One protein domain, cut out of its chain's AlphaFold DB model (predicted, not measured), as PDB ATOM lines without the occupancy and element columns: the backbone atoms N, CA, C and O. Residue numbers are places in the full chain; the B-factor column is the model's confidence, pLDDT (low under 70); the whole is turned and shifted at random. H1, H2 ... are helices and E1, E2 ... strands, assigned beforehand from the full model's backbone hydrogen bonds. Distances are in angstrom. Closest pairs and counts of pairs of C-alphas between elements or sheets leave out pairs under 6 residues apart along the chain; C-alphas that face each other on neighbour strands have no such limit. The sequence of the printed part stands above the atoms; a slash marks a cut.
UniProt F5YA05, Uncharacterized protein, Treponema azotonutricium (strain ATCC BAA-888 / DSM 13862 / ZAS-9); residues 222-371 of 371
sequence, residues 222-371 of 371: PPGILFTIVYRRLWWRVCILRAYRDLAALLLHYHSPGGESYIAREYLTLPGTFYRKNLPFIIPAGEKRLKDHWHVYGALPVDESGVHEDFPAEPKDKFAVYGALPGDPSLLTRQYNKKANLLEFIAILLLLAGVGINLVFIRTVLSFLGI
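Overview. This is residues 222 to 371 of the 371 residues of an uncharacterized protein of Treponema azotonutricium (strain ATCC BAA-888 / DSM 13862 / ZAS-9) (UniProt F5YA05). Two long helices, H1 and H3, run side by side in opposite ways as a stalk, and at one end of it sits a small head: a sheet of three strands with long loops and the short helix H2. At the other end H3 runs on past H1, and residues 364 to 370 stick out free. The printed part has 150 residues with three named helices and three named strands, in the order H1 E1 H2 E2 E3 H3; the sheet's order is E1 E2 E3, antiparallel throughout. The class is mostly helix. The whole is an extended rod spanning 91 by 30 by 24 A, with a radius of gyration of the C-alphas of 23.6 A.

Along the chain. Find C-alpha 224 at (115.852, 184.126, 186.009); from there H1, residues 224 to 252, runs 41.6 A to C-alpha 252 at (139.663, 183.545, 151.937). Next come E1, residues 262 to 267, 16.4 A long, and H2, residues 272 to 276, 7.3 A. E2, residues 294 to 299, measures 16.4 A, and E3, residues 323 to 326, 10.6 A. H3, residues 329 to 368, then runs 58.1 A to C-alpha 368 at (113.831, 180.107, 206.793).

Arrangement. Begin with H1: it touches H3 at a shallow tilt of 19 degrees, opposite ways, and their closest C-alphas, those of Gly 224 and Gly 354, are 4.3 A apart. At its other end H1 only grazes the sheet, with residues 247 to 252; its closest C-alphas to E3 are those of Ala 248 and Leu 325, 7.5 A. In the sheet, E1 and E2 are antiparallel at 156 degrees, with N 265 and O 296 within hydrogen-bond range at 2.9 A. E2 and E3 form a hairpin, antiparallel at 164 degrees, with N 295 and O 325 at 2.8 A. H2 is not on the sheet and is apart from H1 and H3. H3 is not on the sheet, but only just, with 4 pairs of C-alphas within 10 A. In H3 every O i to N i+4 pair is within hydrogen-bond range; H1 has 23 of 25, and H2 has 0 of 1 but 2 of 2 O i to N i+3 pairs.

Size, cuts and confidence. Look at Ser 305 and Gly 370 for the two C-alphas farthest apart, 91.4 A. The printed part has no cut and ends at residue 371, the chain's last. The links H2 to E2, 17 residues, and E2 to E3, 23 residues, are long. The mean pLDDT of the printed part is 83.5; residues 254 to 259, 272 to 292 and 304 to 309 are under 70.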
ATOM      1  N   PRO A 222     111.270 183.641 188.147       94.75
ATOM      2  CA  PRO A 222     111.632 185.061 188.220       94.75
ATOM      3  C   PRO A 222     112.679 185.353 189.316       94.75
ATOM      4  O   PRO A 222     112.538 184.814 190.410       94.75
ATOM      5  N   PRO A 223     113.687 186.224 189.078       93.50
ATOM      6  CA  PRO A 223     113.962 186.991 187.851       93.50
ATOM      7  C   PRO A 223     114.710 186.225 186.739       93.50
ATOM      8  O   PRO A 223     114.889 186.766 185.648       93.50
ATOM      9  N   GLY A 224     115.134 184.981 186.970       94.19
ATOM     10  CA  GLY A 224     115.852 184.126 186.009       94.19
ATOM     11  C   GLY A 224     115.234 184.025 184.605       94.19
ATOM     12  O   GLY A 224     115.983 184.002 183.627       94.19
ATOM     13  N   ILE A 225     113.902 184.074 184.465       95.69
ATOM     14  CA  ILE A 225     113.228 184.109 183.147       95.69
ATOM     15  C   ILE A 225     113.707 185.304 182.312       95.69
ATOM     16  O   ILE A 225     114.031 185.153 181.134       95.69
ATOM     17  N   LEU A 226     113.784 186.493 182.918       96.44
ATOM     18  CA  LEU A 226     114.187 187.721 182.231       96.44
ATOM     19  C   LEU A 226     115.632 187.611 181.733       96.44
ATOM     20  O   LEU A 226     115.908 187.885 180.563       96.44
ATOM     21  N   PHE A 227     116.534 187.123 182.585       95.81
ATOM     22  CA  PHE A 227     117.922 186.857 182.205       95.81
ATOM     23  C   PHE A 227     118.023 185.812 181.094       95.81
ATOM     24  O   PHE A 227     118.791 186.000 180.154       95.81
ATOM     25  N   THR A 228     117.207 184.758 181.143       93.44
ATOM     26  CA  THR A 228     117.165 183.711 180.115       93.44
ATOM     27  C   THR A 228     116.679 184.256 178.769       93.44
ATOM     28  O   THR A 228     117.255 183.924 177.733       93.44
ATOM     29  N   ILE A 229     115.674 185.138 178.747       94.94
ATOM     30  CA  ILE A 229     115.202 185.790 177.513       94.94
ATOM     31  C   ILE A 229     116.317 186.643 176.895       94.94
ATOM     32  O   ILE A 229     116.580 186.538 175.692       94.94
ATOM     33  N   VAL A 230     116.995 187.465 177.701       96.19
ATOM     34  CA  VAL A 230     118.107 188.300 177.221       96.19
ATOM     35  C   VAL A 230     119.273 187.427 176.749       96.19
ATOM     36  O   VAL A 230     119.783 187.645 175.651       96.19
ATOM     37  N   TYR A 231     119.630 186.390 177.514       94.19
ATOM     38  CA  TYR A 231     120.619 185.382 177.132       94.19
ATOM     39  C   TYR A 231     120.298 184.778 175.762       94.19
ATOM     40  O   TYR A 231     121.153 184.812 174.882       94.19
ATOM     41  N   ARG A 232     119.067 184.297 175.533       91.56
ATOM     42  CA  ARG A 232     118.675 183.686 174.250       91.56
ATOM     43  C   ARG A 232     118.789 184.670 173.087       91.56
ATOM     44  O   ARG A 232     119.274 184.290 172.025       91.56
ATOM     45  N   ARG A 233     118.399 185.936 173.282       92.31
ATOM     46  CA  ARG A 233     118.536 186.987 172.257       92.31
ATOM     47  C   ARG A 233     119.999 187.269 171.914       92.31
ATOM     48  O   ARG A 233     120.345 187.369 170.738       92.31
ATOM     49  N   LEU A 234     120.861 187.393 172.924       93.31
ATOM     50  CA  LEU A 234     122.295 187.607 172.718       93.31
ATOM     51  C   LEU A 234     122.955 186.384 172.080       93.31
ATOM     52  O   LEU A 234     123.728 186.538 171.140       93.31
ATOM     53  N   TRP A 235     122.607 185.181 172.532       91.06
ATOM     54  CA  TRP A 235     123.118 183.926 171.990       91.06
ATOM     55  C   TRP A 235     122.760 183.757 170.513       91.06
ATOM     56  O   TRP A 235     123.619 183.424 169.702       91.06
ATOM     57  N   TRP A 236     121.523 184.083 170.130       87.81
ATOM     58  CA  TRP A 236     121.131 184.098 168.723       87.81
ATOM     59  C   TRP A 236     122.007 185.066 167.912       87.81
ATOM     60  O   TRP A 236     122.583 184.666 166.904       87.81
ATOM     61  N   ARG A 237     122.249 186.290 168.407       90.06
ATOM     62  CA  ARG A 237     123.193 187.241 167.779       90.06
ATOM     63  C   ARG A 237     124.625 186.707 167.685       90.06
ATOM     64  O   ARG A 237     125.307 186.968 166.695       90.06
ATOM     65  N   VAL A 238     125.092 185.952 168.676       90.88
ATOM     66  CA  VAL A 238     126.399 185.277 168.634       90.88
ATOM     67  C   VAL A 238     126.444 184.261 167.495       90.88
ATOM     68  O   VAL A 238     127.404 184.266 166.722       90.88
ATOM     69  N   CYS A 239     125.413 183.422 167.354       86.00
ATOM     70  CA  CYS A 239     125.304 182.465 166.250       86.00
ATOM     71  C   CYS A 239     125.320 183.177 164.893       86.00
ATOM     72  O   CYS A 239     126.091 182.776 164.021       86.00
ATOM     73  N   ILE A 240     124.578 184.287 164.764       85.75
ATOM     74  CA  ILE A 240     124.565 185.131 163.561       85.75
ATOM     75  C   ILE A 240     125.988 185.552 163.170       85.75
ATOM     76  O   ILE A 240     126.463 185.280 162.068       85.75
ATOM     77  N   LEU A 241     126.688 186.210 164.097       88.88
ATOM     78  CA  LEU A 241     128.010 186.780 163.846       88.88
ATOM     79  C   LEU A 241     129.045 185.705 163.522       88.88
ATOM     80  O   LEU A 241     129.917 185.915 162.685       88.88
ATOM     81  N   ARG A 242     128.960 184.544 164.171       88.31
ATOM     82  CA  ARG A 242     129.864 183.425 163.896       88.31
ATOM     83  C   ARG A 242     129.613 182.811 162.526       88.31
ATOM     84  O   ARG A 242     130.579 182.474 161.854       88.31
ATOM     85  N   ALA A 243     128.360 182.701 162.097       85.88
ATOM     86  CA  ALA A 243     128.048 182.236 160.755       85.88
ATOM     87  C   ALA A 243     128.525 183.250 159.692       85.88
ATOM     88  O   ALA A 243     129.139 182.844 158.711       85.88
ATOM     89  N   TYR A 244     128.397 184.565 159.924       86.88
ATOM     90  CA  TYR A 244     129.018 185.576 159.050       86.88
ATOM     91  C   TYR A 244     130.542 185.508 159.025       86.88
ATOM     92  O   TYR A 244     131.137 185.607 157.957       86.88
ATOM     93  N   ARG A 245     131.182 185.302 160.178       90.44
ATOM     94  CA  ARG A 245     132.624 185.048 160.257       90.44
ATOM     95  C   ARG A 245     133.014 183.847 159.395       90.44
ATOM     96  O   ARG A 245     133.979 183.933 158.649       90.44
ATOM     97  N   ASP A 246     132.285 182.741 159.522       88.00
ATOM     98  CA  ASP A 246     132.595 181.493 158.822       88.00
ATOM     99  C   ASP A 246     132.371 181.638 157.302       88.00
ATOM    100  O   ASP A 246     133.174 181.139 156.515       88.00
ATOM    101  N   LEU A 247     131.358 182.402 156.882       86.25
ATOM    102  CA  LEU A 247     131.128 182.739 155.473       86.25
ATOM    103  C   LEU A 247     132.172 183.716 154.908       86.25
ATOM    104  O   LEU A 247     132.606 183.554 153.772       86.25
ATOM    105  N   ALA A 248     132.616 184.706 155.687       88.56
ATOM    106  CA  ALA A 248     133.713 185.585 155.278       88.56
ATOM    107  C   ALA A 248     135.025 184.797 155.128       88.56
ATOM    108  O   ALA A 248     135.767 184.994 154.170       88.56
ATOM    109  N   ALA A 249     135.278 183.845 156.032       89.06
ATOM    110  CA  ALA A 249     136.443 182.970 155.970       89.06
ATOM    111  C   ALA A 249     136.398 181.976 154.794       89.06
ATOM    112  O   ALA A 249     137.454 181.586 154.295       89.06
ATOM    113  N   LEU A 250     135.206 181.581 154.325       86.12
ATOM    114  CA  LEU A 250     135.058 180.751 153.124       86.12
ATOM    115  C   LEU A 250     135.709 181.424 151.906       86.12
ATOM    116  O   LEU A 250     136.413 180.769 151.142       86.12
ATOM    117  N   LEU A 251     135.516 182.737 151.766       84.88
ATOM    118  CA  LEU A 251     136.025 183.531 150.646       84.88
ATOM    119  C   LEU A 251     137.541 183.758 150.697       84.88
ATOM    120  O   LEU A 251     138.126 184.088 149.675       84.88
ATOM    121  N   LEU A 252     138.195 183.534 151.843       83.75
ATOM    122  CA  LEU A 252     139.663 183.545 151.937       83.75
ATOM    123  C   LEU A 252     140.304 182.312 151.283       83.75
ATOM    124  O   LEU A 252     141.468 182.360 150.906       83.75
ATOM    125  N   HIS A 253     139.549 181.220 151.134       76.19
ATOM    126  CA  HIS A 253     140.020 179.954 150.566       76.19
ATOM    127  C   HIS A 253     139.541 179.788 149.116       76.19
ATOM    128  O   HIS A 253     139.063 178.718 148.722       76.19
ATOM    129  N   TYR A 254     139.613 180.863 148.326       69.12
ATOM    130  CA  TYR A 254     139.306 180.818 146.900       69.12
ATOM    131  C   TYR A 254     140.467 180.121 146.171       69.12
ATOM    132  O   TYR A 254     141.460 180.722 145.779       69.12
ATOM    133  N   HIS A 255     140.384 178.801 146.058       65.38
ATOM    134  CA  HIS A 255     141.263 178.020 145.199       65.38
ATOM    135  C   HIS A 255     140.415 177.341 144.134       65.38
ATOM    136  O   HIS A 255     139.271 176.975 144.411       65.38
ATOM    137  N   SER A 256     140.977 177.197 142.936       61.97
ATOM    138  CA  SER A 256     140.327 176.524 141.820       61.97
ATOM    139  C   SER A 256     140.850 175.109 141.679       61.97
ATOM    140  O   SER A 256     141.927 174.903 141.117       61.97
ATOM    141  N   PRO A 257     140.114 174.112 142.165       58.91
ATOM    142  CA  PRO A 257     140.509 172.739 141.936       58.91
ATOM    143  C   PRO A 257     140.148 172.236 140.528       58.91
ATOM    144  O   PRO A 257     140.612 171.172 140.132       58.91
ATOM    145  N   GLY A 258     139.345 172.991 139.767       61.47
ATOM    146  CA  GLY A 258     138.861 172.622 138.429       61.47
ATOM    147  C   GLY A 258     139.646 173.224 137.259       61.47
ATOM    148  O   GLY A 258     139.185 173.147 136.124       61.47
ATOM    149  N   GLY A 259     140.787 173.873 137.513       68.50
ATOM    150  CA  GLY A 259     141.609 174.498 136.466       68.50
ATOM    151  C   GLY A 259     141.070 175.825 135.914       68.50
ATOM    152  O   GLY A 259     141.724 176.437 135.076       68.50
ATOM    153  N   GLU A 260     139.915 176.308 136.386       78.56
ATOM    154  CA  GLU A 260     139.437 177.659 136.065       78.56
ATOM    155  C   GLU A 260     140.287 178.706 136.799       78.56
ATOM    156  O   GLU A 260     140.625 178.528 137.966       78.56
ATOM    157  N   SER A 261     140.627 179.828 136.176       82.25
ATOM    158  CA  SER A 261     141.281 180.922 136.906       82.25
ATOM    159  C   SER A 261     140.252 181.614 137.800       82.25
ATOM    160  O   SER A 261     139.237 182.080 137.297       82.25
ATOM    161  N   TYR A 262     140.488 181.702 139.111       84.94
ATOM    162  CA  TYR A 262     139.611 182.446 140.030       84.94
ATOM    163  C   TYR A 262     140.186 183.816 140.318       84.94
ATOM    164  O   TYR A 262     141.397 183.973 140.475       84.94
ATOM    165  N   ILE A 263     139.298 184.795 140.444       87.50
ATOM    166  CA  ILE A 263     139.667 186.170 140.752       87.50
ATOM    167  C   ILE A 263     138.838 186.724 141.901       87.50
ATOM    168  O   ILE A 263     137.653 186.426 142.061       87.50
ATOM    169  N   ALA A 264     139.491 187.581 142.678       89.25
ATOM    170  CA  ALA A 264     138.862 188.487 143.619       89.25
ATOM    171  C   ALA A 264     139.087 189.908 143.098       89.25
ATOM    172  O   ALA A 264     140.233 190.330 142.943       89.25
ATOM    173  N   ARG A 265     138.009 190.636 142.794       89.12
ATOM    174  CA  ARG A 265     138.078 192.027 142.326       89.12
ATOM    175  C   ARG A 265     137.418 192.967 143.317       89.12
ATOM    176  O   ARG A 265     136.418 192.622 143.943       89.12
ATOM    177  N   GLU A 266     138.000 194.148 143.442       90.44
ATOM    178  CA  GLU A 266     137.547 195.200 144.340       90.44
ATOM    179  C   GLU A 266     136.743 196.260 143.571       90.44
ATOM    180  O   GLU A 266     137.142 196.686 142.489       90.44
ATOM    181  N   TYR A 267     135.606 196.689 144.122       87.62
ATOM    182  CA  TYR A 267     134.704 197.670 143.514       87.62
ATOM    183  C   TYR A 267     134.273 198.722 144.529       87.62
ATOM    184  O   TYR A 267     133.869 198.384 145.634       87.62
ATOM    185  N   LEU A 268     134.248 199.998 144.145       87.00
ATOM    186  CA  LEU A 268     133.696 201.067 144.995       87.00
ATOM    187  C   LEU A 268     132.191 200.872 145.247       87.00
ATOM    188  O   LEU A 268     131.688 201.023 146.361       87.00
ATOM    189  N   THR A 269     131.457 200.492 144.204       83.38
ATOM    190  CA  THR A 269     130.021 200.215 144.257       83.38
ATOM    191  C   THR A 269     129.719 198.913 143.530       83.38
ATOM    192  O   THR A 269     130.256 198.645 142.458       83.38
ATOM    193  N   LEU A 270     128.850 198.087 144.120       78.50
ATOM    194  CA  LEU A 270     128.323 196.910 143.432       78.50
ATOM    195  C   LEU A 270     127.559 197.368 142.178       78.50
ATOM    196  O   LEU A 270     126.623 198.166 142.312       78.50
ATOM    197  N   PRO A 271     127.907 196.867 140.983       71.69
ATOM    198  CA  PRO A 271     127.173 197.175 139.762       71.69
ATOM    199  C   PRO A 271     125.690 196.825 139.903       71.69
ATOM    200  O   PRO A 271     125.336 195.777 140.445       71.69
ATOM    201  N   GLY A 272     124.793 197.652 139.358       69.06
ATOM    202  CA  GLY A 272     123.348 197.377 139.392       69.06
ATOM    203  C   GLY A 272     122.951 196.048 138.725       69.06
ATOM    204  O   GLY A 272     121.945 195.442 139.091       69.06
ATOM    205  N   THR A 273     123.773 195.546 137.796       64.75
ATOM    206  CA  THR A 273     123.615 194.235 137.143       64.75
ATOM    207  C   THR A 273     123.740 193.061 138.120       64.75
ATOM    208  O   THR A 273     123.115 192.023 137.905       64.75
ATOM    209  N   PHE A 274     124.466 193.229 139.229       61.91
ATOM    210  CA  PHE A 274     124.664 192.191 140.239       61.91
ATOM    211  C   PHE A 274     123.420 191.933 141.098       61.91
ATOM    212  O   PHE A 274     123.148 190.786 141.449       61.91
ATOM    213  N   TYR A 275     122.607 192.964 141.352       59.03
ATOM    214  CA  TYR A 275     121.303 192.791 142.003       59.03
ATOM    215  C   TYR A 275     120.330 191.964 141.149       59.03
ATOM    216  O   TYR A 275     119.424 191.345 141.695       59.03
ATOM    217  N   ARG A 276     120.527 191.920 139.821       54.41
ATOM    218  CA  ARG A 276     119.701 191.123 138.896       54.41
ATOM    219  C   ARG A 276     120.213 189.695 138.674       54.41
ATOM    220  O   ARG A 276     119.415 188.839 138.314       54.41
ATOM    221  N   LYS A 277     121.508 189.419 138.875       57.22
ATOM    222  CA  LYS A 277     122.135 188.114 138.568       57.22
ATOM    223  C   LYS A 277     122.099 187.076 139.710       57.22
ATOM    224  O   LYS A 277     122.770 186.060 139.603       57.22
ATOM    225  N   ASN A 278     121.288 187.260 140.759       63.25
ATOM    226  CA  ASN A 278     121.127 186.284 141.854       63.25
ATOM    227  C   ASN A 278     122.462 185.812 142.457       63.25
ATOM    228  O   ASN A 278     122.736 184.610 142.506       63.25
ATOM    229  N   LEU A 279     123.291 186.752 142.936       65.81
ATOM    230  CA  LEU A 279     124.433 186.387 143.775       65.81
ATOM    231  C   LEU A 279     123.953 185.448 144.881       65.81
ATOM    232  O   LEU A 279     123.029 185.811 145.614       65.81
ATOM    233  N   PRO A 280     124.577 184.271 145.042       59.97
ATOM    234  CA  PRO A 280     124.090 183.300 146.006       59.97
ATOM    235  C   PRO A 280     124.229 183.829 147.440       59.97
ATOM    236  O   PRO A 280     123.581 183.318 148.354       59.97
ATOM    237  N   PHE A 281     125.048 184.867 147.656       67.38
ATOM    238  CA  PHE A 281     125.243 185.442 148.973       67.38
ATOM    239  C   PHE A 281     125.883 186.839 148.970       67.38
ATOM    240  O   PHE A 281     126.886 187.097 148.303       67.38
ATOM    241  N   ILE A 282     125.304 187.709 149.803       65.56
ATOM    242  CA  ILE A 282     125.819 189.016 150.216       65.56
ATOM    243  C   ILE A 282     125.799 189.007 151.751       65.56
ATOM    244  O   ILE A 282     124.725 188.843 152.339       65.56
ATOM    245  N   ILE A 283     126.947 189.157 152.432       67.25
ATOM    246  CA  ILE A 283     126.914 189.411 153.887       67.25
ATOM    247  C   ILE A 283     126.254 190.773 154.081       67.25
ATOM    248  O   ILE A 283     126.738 191.745 153.491       67.25
ATOM    249  N   PRO A 284     125.197 190.894 154.906       62.62
ATOM    250  CA  PRO A 284     124.657 192.201 155.227       62.62
ATOM    251  C   PRO A 284     125.780 193.040 155.825       62.62
ATOM    252  O   PRO A 284     126.364 192.687 156.855       62.62
ATOM    253  N   ALA A 285     126.098 194.142 155.146       54.50
ATOM    254  CA  ALA A 285     127.017 195.137 155.663       54.50
ATOM    255  C   ALA A 285     126.543 195.478 157.077       54.50
ATOM    256  O   ALA A 285     125.405 195.913 157.257       54.50
ATOM    257  N   GLY A 286     127.372 195.202 158.087       55.53
ATOM    258  CA  GLY A 286     127.024 195.545 159.461       55.53
ATOM    259  C   GLY A 286     126.610 197.019 159.556       55.53
ATOM    260  O   GLY A 286     127.025 197.835 158.736       55.53
ATOM    261  N   GLU A 287     125.814 197.363 160.571       49.97
ATOM    262  CA  GLU A 287     125.149 198.672 160.750       49.97
ATOM    263  C   GLU A 287     126.049 199.920 160.624       49.97
ATOM    264  O   GLU A 287     125.543 201.032 160.491       49.97
ATOM    265  N   LYS A 288     127.378 199.774 160.623       54.03
ATOM    266  CA  LYS A 288     128.310 200.862 160.322       54.03
ATOM    267  C   LYS A 288     129.125 200.522 159.084       54.03
ATOM    268  O   LYS A 288     129.961 199.623 159.104       54.03
ATOM    269  N   ARG A 289     128.828 201.275 158.022       53.31
ATOM    270  CA  ARG A 289     129.494 201.310 156.720       53.31
ATOM    271  C   ARG A 289     131.027 201.202 156.854       53.31
ATOM    272  O   ARG A 289     131.687 202.216 157.010       53.31
ATOM    273  N   LEU A 290     131.586 200.003 156.692       53.66
ATOM    274  CA  LEU A 290     132.928 199.805 156.118       53.66
ATOM    275  C   LEU A 290     132.803 199.884 154.582       53.66
ATOM    276  O   LEU A 290     133.184 198.966 153.866       53.66
ATOM    277  N   LYS A 291     132.104 200.912 154.081       58.81
ATOM    278  CA  LYS A 291     131.703 201.035 152.670       58.81
ATOM    279  C   LYS A 291     132.703 201.883 151.901       58.81
ATOM    280  O   LYS A 291     132.308 202.900 151.342       58.81
ATOM    281  N   ASP A 292     133.946 201.440 151.865       69.62
ATOM    282  CA  ASP A 292     134.871 202.010 150.891       69.62
ATOM    283  C   ASP A 292     134.949 201.089 149.670       69.62
ATOM    284  O   ASP A 292     134.895 201.584 148.547       69.62
ATOM    285  N   HIS A 293     134.890 199.759 149.852       85.50
ATOM    286  CA  HIS A 293     134.977 198.816 148.737       85.50
ATOM    287  C   HIS A 293     134.211 197.494 148.949       85.50
ATOM    288  O   HIS A 293     133.936 197.062 150.070       85.50
ATOM    289  N   TRP A 294     133.868 196.840 147.844       86.94
ATOM    290  CA  TRP A 294     133.269 195.515 147.736       86.94
ATOM    291  C   TRP A 294     134.268 194.553 147.112       86.94
ATOM    292  O   TRP A 294     134.793 194.844 146.045       86.94
ATOM    293  N   HIS A 295     134.461 193.383 147.709       89.12
ATOM    294  CA  HIS A 295     135.223 192.303 147.093       89.12
ATOM    295  C   HIS A 295     134.260 191.292 146.480       89.12
ATOM    296  O   HIS A 295     133.436 190.713 147.192       89.12
ATOM    297  N   VAL A 296     134.354 191.089 145.169       89.12
ATOM    298  CA  VAL A 296     133.565 190.103 144.423       89.12
ATOM    299  C   VAL A 296     134.477 188.961 144.005       89.12
ATOM    300  O   VAL A 296     135.565 189.189 143.477       89.12
ATOM    301  N   TYR A 297     134.015 187.739 144.242       89.75
ATOM    302  CA  TYR A 297     134.746 186.499 144.012       89.75
ATOM    303  C   TYR A 297     134.009 185.658 142.981       89.75
ATOM    304  O   TYR A 297     132.785 185.536 143.058       89.75
ATOM    305  N   GLY A 298     134.752 185.061 142.054       89.44
ATOM    306  CA  GLY A 298     134.215 184.155 141.042       89.44
ATOM    307  C   GLY A 298     135.281 183.673 140.067       89.44
ATOM    308  O   GLY A 298     136.479 183.882 140.282       89.44
ATOM    309  N   ALA A 299     134.832 183.037 138.990       89.12
ATOM    310  CA  ALA A 299     135.702 182.639 137.894       89.12
ATOM    311  C   ALA A 299     136.090 183.862 137.049       89.12
ATOM    312  O   ALA A 299     135.307 184.798 136.882       89.12
ATOM    313  N   LEU A 300     137.306 183.863 136.513       86.69
ATOM    314  CA  LEU A 300     137.746 184.819 135.509       86.69
ATOM    315  C   LEU A 300     137.016 184.486 134.201       86.69
ATOM    316  O   LEU A 300     137.242 183.401 133.660       86.69
ATOM    317  N   PRO A 301     136.157 185.375 133.679       79.62
ATOM    318  CA  PRO A 301     135.567 185.158 132.371       79.62
ATOM    319  C   PRO A 301     136.670 185.154 131.313       79.62
ATOM    320  O   PRO A 301     137.523 186.046 131.263       79.62
ATOM    321  N   VAL A 302     136.648 184.123 130.478       73.56
ATOM    322  CA  VAL A 302     137.430 184.056 129.247       73.56
ATOM    323  C   VAL A 302     136.416 184.193 128.124       73.56
ATOM    324  O   VAL A 302     135.656 183.260 127.875       73.56
ATOM    325  N   ASP A 303     136.345 185.376 127.520       71.12
ATOM    326  CA  ASP A 303     135.546 185.573 126.313       71.12
ATOM    327  C   ASP A 303     136.202 184.845 125.123       71.12
ATOM    328  O   ASP A 303     137.416 184.625 125.117       71.12
ATOM    329  N   GLU A 304     135.425 184.499 124.092       65.06
ATOM    330  CA  GLU A 304     135.914 183.834 122.867       65.06
ATOM    331  C   GLU A 304     136.976 184.679 122.136       65.06
ATOM    332  O   GLU A 304     137.835 184.147 121.433       65.06
ATOM    333  N   SER A 305     136.966 185.994 122.372       66.12
ATOM    334  CA  SER A 305     137.945 186.963 121.863       66.12
ATOM    335  C   SER A 305     139.202 187.101 122.740       66.12
ATOM    336  O   SER A 305     140.078 187.908 122.434       66.12
ATOM    337  N   GLY A 306     139.287 186.385 123.868       63.25
ATOM    338  CA  GLY A 306     140.361 186.522 124.859       63.25
ATOM    339  C   GLY A 306     140.317 187.822 125.673       63.25
ATOM    340  O   GLY A 306     141.241 188.099 126.436       63.25
ATOM    341  N   VAL A 307     139.259 188.629 125.530       62.06
ATOM    342  CA  VAL A 307     139.076 189.864 126.300       62.06
ATOM    343  C   VAL A 307     138.515 189.508 127.674       62.06
ATOM    344  O   VAL A 307     137.475 188.867 127.797       62.06
ATOM    345  N   HIS A 308     139.214 189.915 128.727       66.38
ATOM    346  CA  HIS A 308     138.737 189.727 130.092       66.38
ATOM    347  C   HIS A 308     137.601 190.706 130.379       66.38
ATOM    348  O   HIS A 308     137.828 191.916 130.394       66.38
ATOM    349  N   GLU A 309     136.392 190.205 130.653       69.31
ATOM    350  CA  GLU A 309     135.369 191.072 131.238       69.31
ATOM    351  C   GLU A 309     135.841 191.570 132.609       69.31
ATOM    352  O   GLU A 309     136.561 190.891 133.354       69.31
ATOM    353  N   ASP A 310     135.381 192.763 132.977       75.50
ATOM    354  CA  ASP A 310     135.786 193.388 134.228       75.50
ATOM    355  C   ASP A 310     135.183 192.752 135.484       75.50
ATOM    356  O   ASP A 310     135.494 193.185 136.597       75.50
ATOM    357  N   PHE A 311     134.348 191.721 135.332       82.19
ATOM    358  CA  PHE A 311     133.531 191.151 136.399       82.19
ATOM    359  C   PHE A 311     133.720 189.640 136.551       82.19
ATOM    360  O   PHE A 311     133.698 188.930 135.554       82.19
ATOM    361  N   PRO A 312     133.847 189.113 137.784       87.88
ATOM    362  CA  PRO A 312     133.881 187.674 138.004       87.88
ATOM    363  C   PRO A 312     132.587 186.990 137.539       87.88
ATOM    364  O   PRO A 312     131.479 187.399 137.912       87.88
ATOM    365  N   ALA A 313     132.737 185.923 136.761       87.19
ATOM    366  CA  ALA A 313     131.657 185.069 136.291       87.19
ATOM    367  C   ALA A 313     131.298 183.987 137.322       87.19
ATOM    368  O   ALA A 313     132.060 183.698 138.252       87.19
ATOM    369  N   GLU A 314     130.118 183.388 137.152       86.44
ATOM    370  CA  GLU A 314     129.728 182.207 137.919       86.44
ATOM    371  C   GLU A 314     130.649 181.032 137.538       86.44
ATOM    372  O   GLU A 314     130.825 180.765 136.347       86.44
ATOM    373  N   PRO A 315     131.264 180.351 138.518       87.31
ATOM    374  CA  PRO A 315     132.141 179.222 138.245       87.31
ATOM    375  C   PRO A 315     131.382 177.994 137.737       87.31
ATOM    376  O   PRO A 315     130.232 177.768 138.119       87.31
ATOM    377  N   LYS A 316     132.046 177.144 136.938       85.62
ATOM    378  CA  LYS A 316     131.455 175.857 136.518       85.62
ATOM    379  C   LYS A 316     131.307 174.900 137.692       85.62
ATOM    380  O   LYS A 316     130.314 174.174 137.781       85.62
ATOM    381  N   ASP A 317     132.288 174.902 138.592       86.75
ATOM    382  CA  ASP A 317     132.169 174.216 139.870       86.75
ATOM    383  C   ASP A 317     131.197 174.991 140.768       86.75
ATOM    384  O   ASP A 317     131.527 176.025 141.354       86.75
ATOM    385  N   LYS A 318     129.984 174.453 140.902       85.19
ATOM    386  CA  LYS A 318     128.904 175.036 141.707       85.19
ATOM    387  C   LYS A 318     129.217 175.087 143.208       85.19
ATOM    388  O   LYS A 318     128.484 175.736 143.953       85.19
ATOM    389  N   PHE A 319     130.262 174.397 143.666       84.62
ATOM    390  CA  PHE A 319     130.723 174.411 145.058       84.62
ATOM    391  C   PHE A 319     131.874 175.379 145.284       84.62
ATOM    392  O   PHE A 319     132.253 175.662 146.429       84.62
ATOM    393  N   ALA A 320     132.431 175.922 144.213       84.12
ATOM    394  CA  ALA A 320     133.384 176.984 144.334       84.12
ATOM    395  C   ALA A 320     132.721 178.286 144.778       84.12
ATOM    396  O   ALA A 320     131.507 178.483 144.703       84.12
ATOM    397  N   VAL A 321     133.542 179.179 145.317       82.94
ATOM    398  CA  VAL A 321     133.013 180.365 145.968       82.94
ATOM    399  C   VAL A 321     132.634 181.406 144.917       82.94
ATOM    400  O   VAL A 321     133.486 181.864 144.162       82.94
ATOM    401  N   TYR A 322     131.361 181.798 144.912       86.25
ATOM    402  CA  TYR A 322     130.831 182.899 144.111       86.25
ATOM    403  C   TYR A 322     130.039 183.827 145.031       86.25
ATOM    404  O   TYR A 322     129.115 183.382 145.708       86.25
ATOM    405  N   GLY A 323     130.429 185.093 145.154       87.62
ATOM    406  CA  GLY A 323     129.865 185.949 146.200       87.62
ATOM    407  C   GLY A 323     130.468 187.342 146.264       87.62
ATOM    408  O   GLY A 323     131.516 187.601 145.676       87.62
ATOM    409  N   ALA A 324     129.819 188.228 147.023       87.12
ATOM    410  CA  ALA A 324     130.312 189.579 147.278       87.12
ATOM    411  C   ALA A 324     130.368 189.899 148.781       87.12
ATOM    412  O   ALA A 324     129.451 189.565 149.539       87.12
ATOM    413  N   LEU A 325     131.429 190.594 149.202       88.06
ATOM    414  CA  LEU A 325     131.633 191.064 150.573       88.06
ATOM    415  C   LEU A 325     131.866 192.571 150.648       88.06
ATOM    416  O   LEU A 325     132.617 193.102 149.833       88.06
ATOM    417  N   PRO A 326     131.299 193.257 151.655       86.81
ATOM    418  CA  PRO A 326     131.613 194.654 151.925       86.81
ATOM    419  C   PRO A 326     132.916 194.764 152.741       86.81
ATOM    420  O   PRO A 326     132.888 194.684 153.972       86.81
ATOM    421  N   GLY A 327     134.045 194.951 152.055       87.62
ATOM    422  CA  GLY A 327     135.386 195.091 152.636       87.62
ATOM    423  C   GLY A 327     136.184 193.787 152.758       87.62
ATOM    424  O   GLY A 327     135.709 192.706 152.407       87.62
ATOM    425  N   ASP A 328     137.420 193.907 153.256       88.38
ATOM    426  CA  ASP A 328     138.382 192.802 153.347       88.38
ATOM    427  C   ASP A 328     137.833 191.635 154.209       88.38
ATOM    428  O   ASP A 328     137.534 191.823 155.402       88.38
ATOM    429  N   PRO A 329     137.736 190.406 153.656       89.38
ATOM    430  CA  PRO A 329     137.242 189.243 154.387       89.38
ATOM    431  C   PRO A 329     138.045 188.920 155.650       89.38
ATOM    432  O   PRO A 329     137.472 188.423 156.626       89.38
ATOM    433  N   SER A 330     139.351 189.195 155.672       90.81
ATOM    434  CA  SER A 330     140.214 188.933 156.826       90.81
ATOM    435  C   SER A 330     139.846 189.841 158.008       90.81
ATOM    436  O   SER A 330     139.675 189.376 159.148       90.81
ATOM    437  N   LEU A 331     139.606 191.126 157.726       91.00
ATOM    438  CA  LEU A 331     139.157 192.116 158.698       91.00
ATOM    439  C   LEU A 331     137.741 191.804 159.182       91.00
ATOM    440  O   LEU A 331     137.512 191.796 160.396       91.00
ATOM    441  N   LEU A 332     136.814 191.481 158.274       89.81
ATOM    442  CA  LEU A 332     135.447 191.083 158.621       89.81
ATOM    443  C   LEU A 332     135.438 189.858 159.540       89.81
ATOM    444  O   LEU A 332     134.820 189.886 160.607       89.81
ATOM    445  N   THR A 333     136.191 188.816 159.186       91.25
ATOM    446  CA  THR A 333     136.336 187.596 159.992       91.25
ATOM    447  C   THR A 333     136.809 187.937 161.409       91.25
ATOM    448  O   THR A 333     136.207 187.509 162.398       91.25
ATOM    449  N   ARG A 334     137.846 188.776 161.543       93.19
ATOM    450  CA  ARG A 334     138.373 189.195 162.851       93.19
ATOM    451  C   ARG A 334     137.359 190.016 163.650       93.19
ATOM    452  O   ARG A 334     137.219 189.801 164.856       93.19
ATOM    453  N   GLN A 335     136.653 190.944 163.007       92.19
ATOM    454  CA  GLN A 335     135.650 191.794 163.653       92.19
ATOM    455  C   GLN A 335     134.446 190.987 164.144       92.19
ATOM    456  O   GLN A 335     134.053 191.122 165.306       92.19
ATOM    457  N   TYR A 336     133.885 190.123 163.295       91.19
ATOM    458  CA  TYR A 336     132.775 189.251 163.664       91.19
ATOM    459  C   TYR A 336     133.161 188.302 164.797       91.19
ATOM    460  O   TYR A 336     132.388 188.140 165.739       91.19
ATOM    461  N   ASN A 337     134.383 187.759 164.781       93.81
ATOM    462  CA  ASN A 337     134.883 186.914 165.863       93.81
ATOM    463  C   ASN A 337     134.980 187.667 167.201       93.81
ATOM    464  O   ASN A 337     134.507 187.172 168.220       93.81
ATOM    465  N   LYS A 338     135.544 188.886 167.204       95.56
ATOM    466  CA  LYS A 338     135.631 189.721 168.416       95.56
ATOM    467  C   LYS A 338     134.245 190.036 168.986       95.56
ATOM    468  O   LYS A 338     134.024 189.855 170.181       95.56
ATOM    469  N   LYS A 339     133.306 190.471 168.135       94.94
ATOM    470  CA  LYS A 339     131.928 190.789 168.547       94.94
ATOM    471  C   LYS A 339     131.190 189.555 169.069       94.94
ATOM    472  O   LYS A 339     130.527 189.643 170.096       94.94
ATOM    473  N   ALA A 340     131.331 188.413 168.395       92.94
ATOM    474  CA  ALA A 340     130.726 187.159 168.823       92.94
ATOM    475  C   ALA A 340     131.230 186.718 170.202       92.94
ATOM    476  O   ALA A 340     130.420 186.374 171.055       92.94
ATOM    477  N   ASN A 341     132.543 186.776 170.445       94.50
ATOM    478  CA  ASN A 341     133.119 186.389 171.736       94.50
ATOM    479  C   ASN A 341     132.675 187.326 172.869       94.50
ATOM    480  O   ASN A 341     132.359 186.862 173.960       94.50
ATOM    481  N   LEU A 342     132.607 188.637 172.606       96.75
ATOM    482  CA  LEU A 342     132.117 189.608 173.586       96.75
ATOM    483  C   LEU A 342     130.652 189.338 173.959       96.75
ATOM    484  O   LEU A 342     130.314 189.284 175.138       96.75
ATOM    485  N   LEU A 343     129.783 189.146 172.961       95.62
ATOM    486  CA  LEU A 343     128.368 188.862 173.202       95.62
ATOM    487  C   LEU A 343     128.151 187.502 173.870       95.62
ATOM    488  O   LEU A 343     127.263 187.389 174.707       95.62
ATOM    489  N   GLU A 344     128.962 186.491 173.547       93.94
ATOM    490  CA  GLU A 344     128.931 185.189 174.221       93.94
ATOM    491  C   GLU A 344     129.262 185.338 175.704       93.94
ATOM    492  O   GLU A 344     128.523 184.836 176.549       93.94
ATOM    493  N   PHE A 345     130.333 186.065 176.020       95.88
ATOM    494  CA  PHE A 345     130.739 186.318 177.396       95.88
ATOM    495  C   PHE A 345     129.639 187.040 178.187       95.88
ATOM    496  O   PHE A 345     129.263 186.589 179.267       95.88
ATOM    497  N   ILE A 346     129.058 188.105 177.619       97.56
ATOM    498  CA  ILE A 346     127.947 188.842 178.241       97.56
ATOM    499  C   ILE A 346     126.724 187.936 178.430       97.56
ATOM    500  O   ILE A 346     126.105 187.952 179.492       97.56
ATOM    501  N   ALA A 347     126.378 187.126 177.426       94.75
ATOM    502  CA  ALA A 347     125.249 186.207 177.506       94.75
ATOM    503  C   ALA A 347     125.439 185.193 178.648       94.75
ATOM    504  O   ALA A 347     124.534 185.012 179.462       94.75
ATOM    505  N   ILE A 348     126.620 184.572 178.744       93.75
ATOM    506  CA  ILE A 348     126.943 183.613 179.810       93.75
ATOM    507  C   ILE A 348     126.885 184.290 181.183       93.75
ATOM    508  O   ILE A 348     126.268 183.742 182.093       93.75
ATOM    509  N   LEU A 349     127.460 185.488 181.334       96.44
ATOM    510  CA  LEU A 349     127.401 186.232 182.595       96.44
ATOM    511  C   LEU A 349     125.965 186.536 183.029       96.44
ATOM    512  O   LEU A 349     125.640 186.360 184.199       96.44
ATOM    513  N   LEU A 350     125.095 186.950 182.104       96.06
ATOM    514  CA  LEU A 350     123.686 187.211 182.407       96.06
ATOM    515  C   LEU A 350     122.947 185.944 182.846       96.06
ATOM    516  O   LEU A 350     122.186 185.987 183.811       96.06
ATOM    517  N   LEU A 351     123.194 184.814 182.180       94.00
ATOM    518  CA  LEU A 351     122.611 183.534 182.577       94.00
ATOM    519  C   LEU A 351     123.081 183.123 183.981       94.00
ATOM    520  O   LEU A 351     122.257 182.761 184.820       94.00
ATOM    521  N   LEU A 352     124.386 183.228 184.256       94.19
ATOM    522  CA  LEU A 352     124.961 182.917 185.567       94.19
ATOM    523  C   LEU A 352     124.444 183.853 186.664       94.19
ATOM    524  O   LEU A 352     124.165 183.387 187.764       94.19
ATOM    525  N   ALA A 353     124.263 185.142 186.369       96.44
ATOM    526  CA  ALA A 353     123.682 186.102 187.302       96.44
ATOM    527  C   ALA A 353     122.233 185.735 187.652       96.44
ATOM    528  O   ALA A 353     121.887 185.673 188.831       96.44
ATOM    529  N   GLY A 354     121.402 185.414 186.652       95.88
ATOM    530  CA  GLY A 354     120.020 184.979 186.878       95.88
ATOM    531  C   GLY A 354     119.927 183.693 187.706       95.88
ATOM    532  O   GLY A 354     119.147 183.619 188.655       95.88
ATOM    533  N   VAL A 355     120.770 182.702 187.396       94.81
ATOM    534  CA  VAL A 355     120.885 181.456 188.173       94.81
ATOM    535  C   VAL A 355     121.358 181.738 189.602       94.81
ATOM    536  O   VAL A 355     120.779 181.211 190.549       94.81
ATOM    537  N   GLY A 356     122.367 182.593 189.778       96.19
ATOM    538  CA  GLY A 356     122.920 182.958 191.082       96.19
ATOM    539  C   GLY A 356     121.908 183.652 191.993       96.19
ATOM    540  O   GLY A 356     121.782 183.275 193.156       96.19
ATOM    541  N   ILE A 357     121.131 184.601 191.460       96.88
ATOM    542  CA  ILE A 357     120.068 185.287 192.214       96.88
ATOM    543  C   ILE A 357     119.015 184.278 192.695       96.88
ATOM    544  O   ILE A 357     118.671 184.261 193.878       96.88
ATOM    545  N   ASN A 358     118.552 183.391 191.808       96.94
ATOM    546  CA  ASN A 358     117.553 182.382 192.162       96.94
ATOM    547  C   ASN A 358     118.091 181.344 193.161       96.94
ATOM    548  O   ASN A 358     117.352 180.909 194.041       96.94
ATOM    549  N   LEU A 359     119.376 180.978 193.076       96.12
ATOM    550  CA  LEU A 359     120.022 180.106 194.064       96.12
ATOM    551  C   LEU A 359     120.014 180.720 195.463       96.12
ATOM    552  O   LEU A 359     119.662 180.036 196.423       96.12
ATOM    553  N   VAL A 360     120.395 181.996 195.584       96.69
ATOM    554  CA  VAL A 360     120.397 182.703 196.875       96.69
ATOM    555  C   VAL A 360     118.978 182.777 197.437       96.69
ATOM    556  O   VAL A 360     118.773 182.489 198.617       96.69
ATOM    557  N   PHE A 361     117.995 183.087 196.588       96.62
ATOM    558  CA  PHE A 361     116.587 183.131 196.976       96.62
ATOM    559  C   PHE A 361     116.090 181.786 197.523       96.62
ATOM    560  O   PHE A 361     115.618 181.728 198.657       96.62
ATOM    561  N   ILE A 362     116.260 180.691 196.771       96.06
ATOM    562  CA  ILE A 362     115.823 179.352 197.202       96.06
ATOM    563  C   ILE A 362     116.526 178.933 198.487       96.06
ATOM    564  O   ILE A 362     115.868 178.448 199.405       96.06
ATOM    565  N   ARG A 363     117.844 179.152 198.583       95.81
ATOM    566  CA  ARG A 363     118.587 178.827 199.801       95.81
ATOM    567  C   ARG A 363     118.014 179.571 201.007       95.81
ATOM    568  O   ARG A 363     117.810 178.957 202.045       95.81
ATOM    569  N   THR A 364     117.717 180.861 200.854       95.69
ATOM    570  CA  THR A 364     117.163 181.697 201.931       95.69
ATOM    571  C   THR A 364     115.796 181.187 202.381       95.69
ATOM    572  O   THR A 364     115.553 181.063 203.579       95.69
ATOM    573  N   VAL A 365     114.923 180.830 201.432       96.06
ATOM    574  CA  VAL A 365     113.602 180.258 201.724       96.06
ATOM    575  C   VAL A 365     113.727 178.920 202.455       96.06
ATOM    576  O   VAL A 365     113.062 178.722 203.468       96.06
ATOM    577  N   LEU A 366     114.599 178.019 201.992       94.12
ATOM    578  CA  LEU A 366     114.810 176.722 202.641       94.12
ATOM    579  C   LEU A 366     115.347 176.884 204.067       94.12
ATOM    580  O   LEU A 366     114.809 176.271 204.984       94.12
ATOM    581  N   SER A 367     116.333 177.765 204.266       92.31
ATOM    582  CA  SER A 367     116.873 178.064 205.596       92.31
ATOM    583  C   SER A 367     115.821 178.666 206.536       92.31
ATOM    584  O   SER A 367     115.805 178.332 207.721       92.31
ATOM    585  N   PHE A 368     114.928 179.518 206.019       94.75
ATOM    586  CA  PHE A 368     113.831 180.107 206.793       94.75
ATOM    587  C   PHE A 368     112.772 179.072 207.198       94.75
ATOM    588  O   PHE A 368     112.252 179.129 208.309       94.75
ATOM    589  N   LEU A 369     112.489 178.091 206.336       93.50
ATOM    590  CA  LEU A 369     111.532 177.012 206.607       93.50
ATOM    591  C   LEU A 369     112.009 176.002 207.664       93.50
ATOM    592  O   LEU A 369     111.290 175.052 207.965       93.50
ATOM    593  N   GLY A 370     113.204 176.177 208.233       85.75
ATOM    594  CA  GLY A 370     113.725 175.267 209.253       85.75
ATOM    595  C   GLY A 370     114.208 173.924 208.696       85.75
ATOM    596  O   GLY A 370     114.599 173.061 209.480       85.75
ATOM    597  N   ILE A 371     114.218 173.772 207.368       75.19
ATOM    598  CA  ILE A 371     114.947 172.715 206.654       75.19
ATOM    599  C   ILE A 371     116.436 173.040 206.758       75.19
ATOM    600  O   ILE A 371     117.232 172.126 207.052       75.19
TER     601      ILE A 371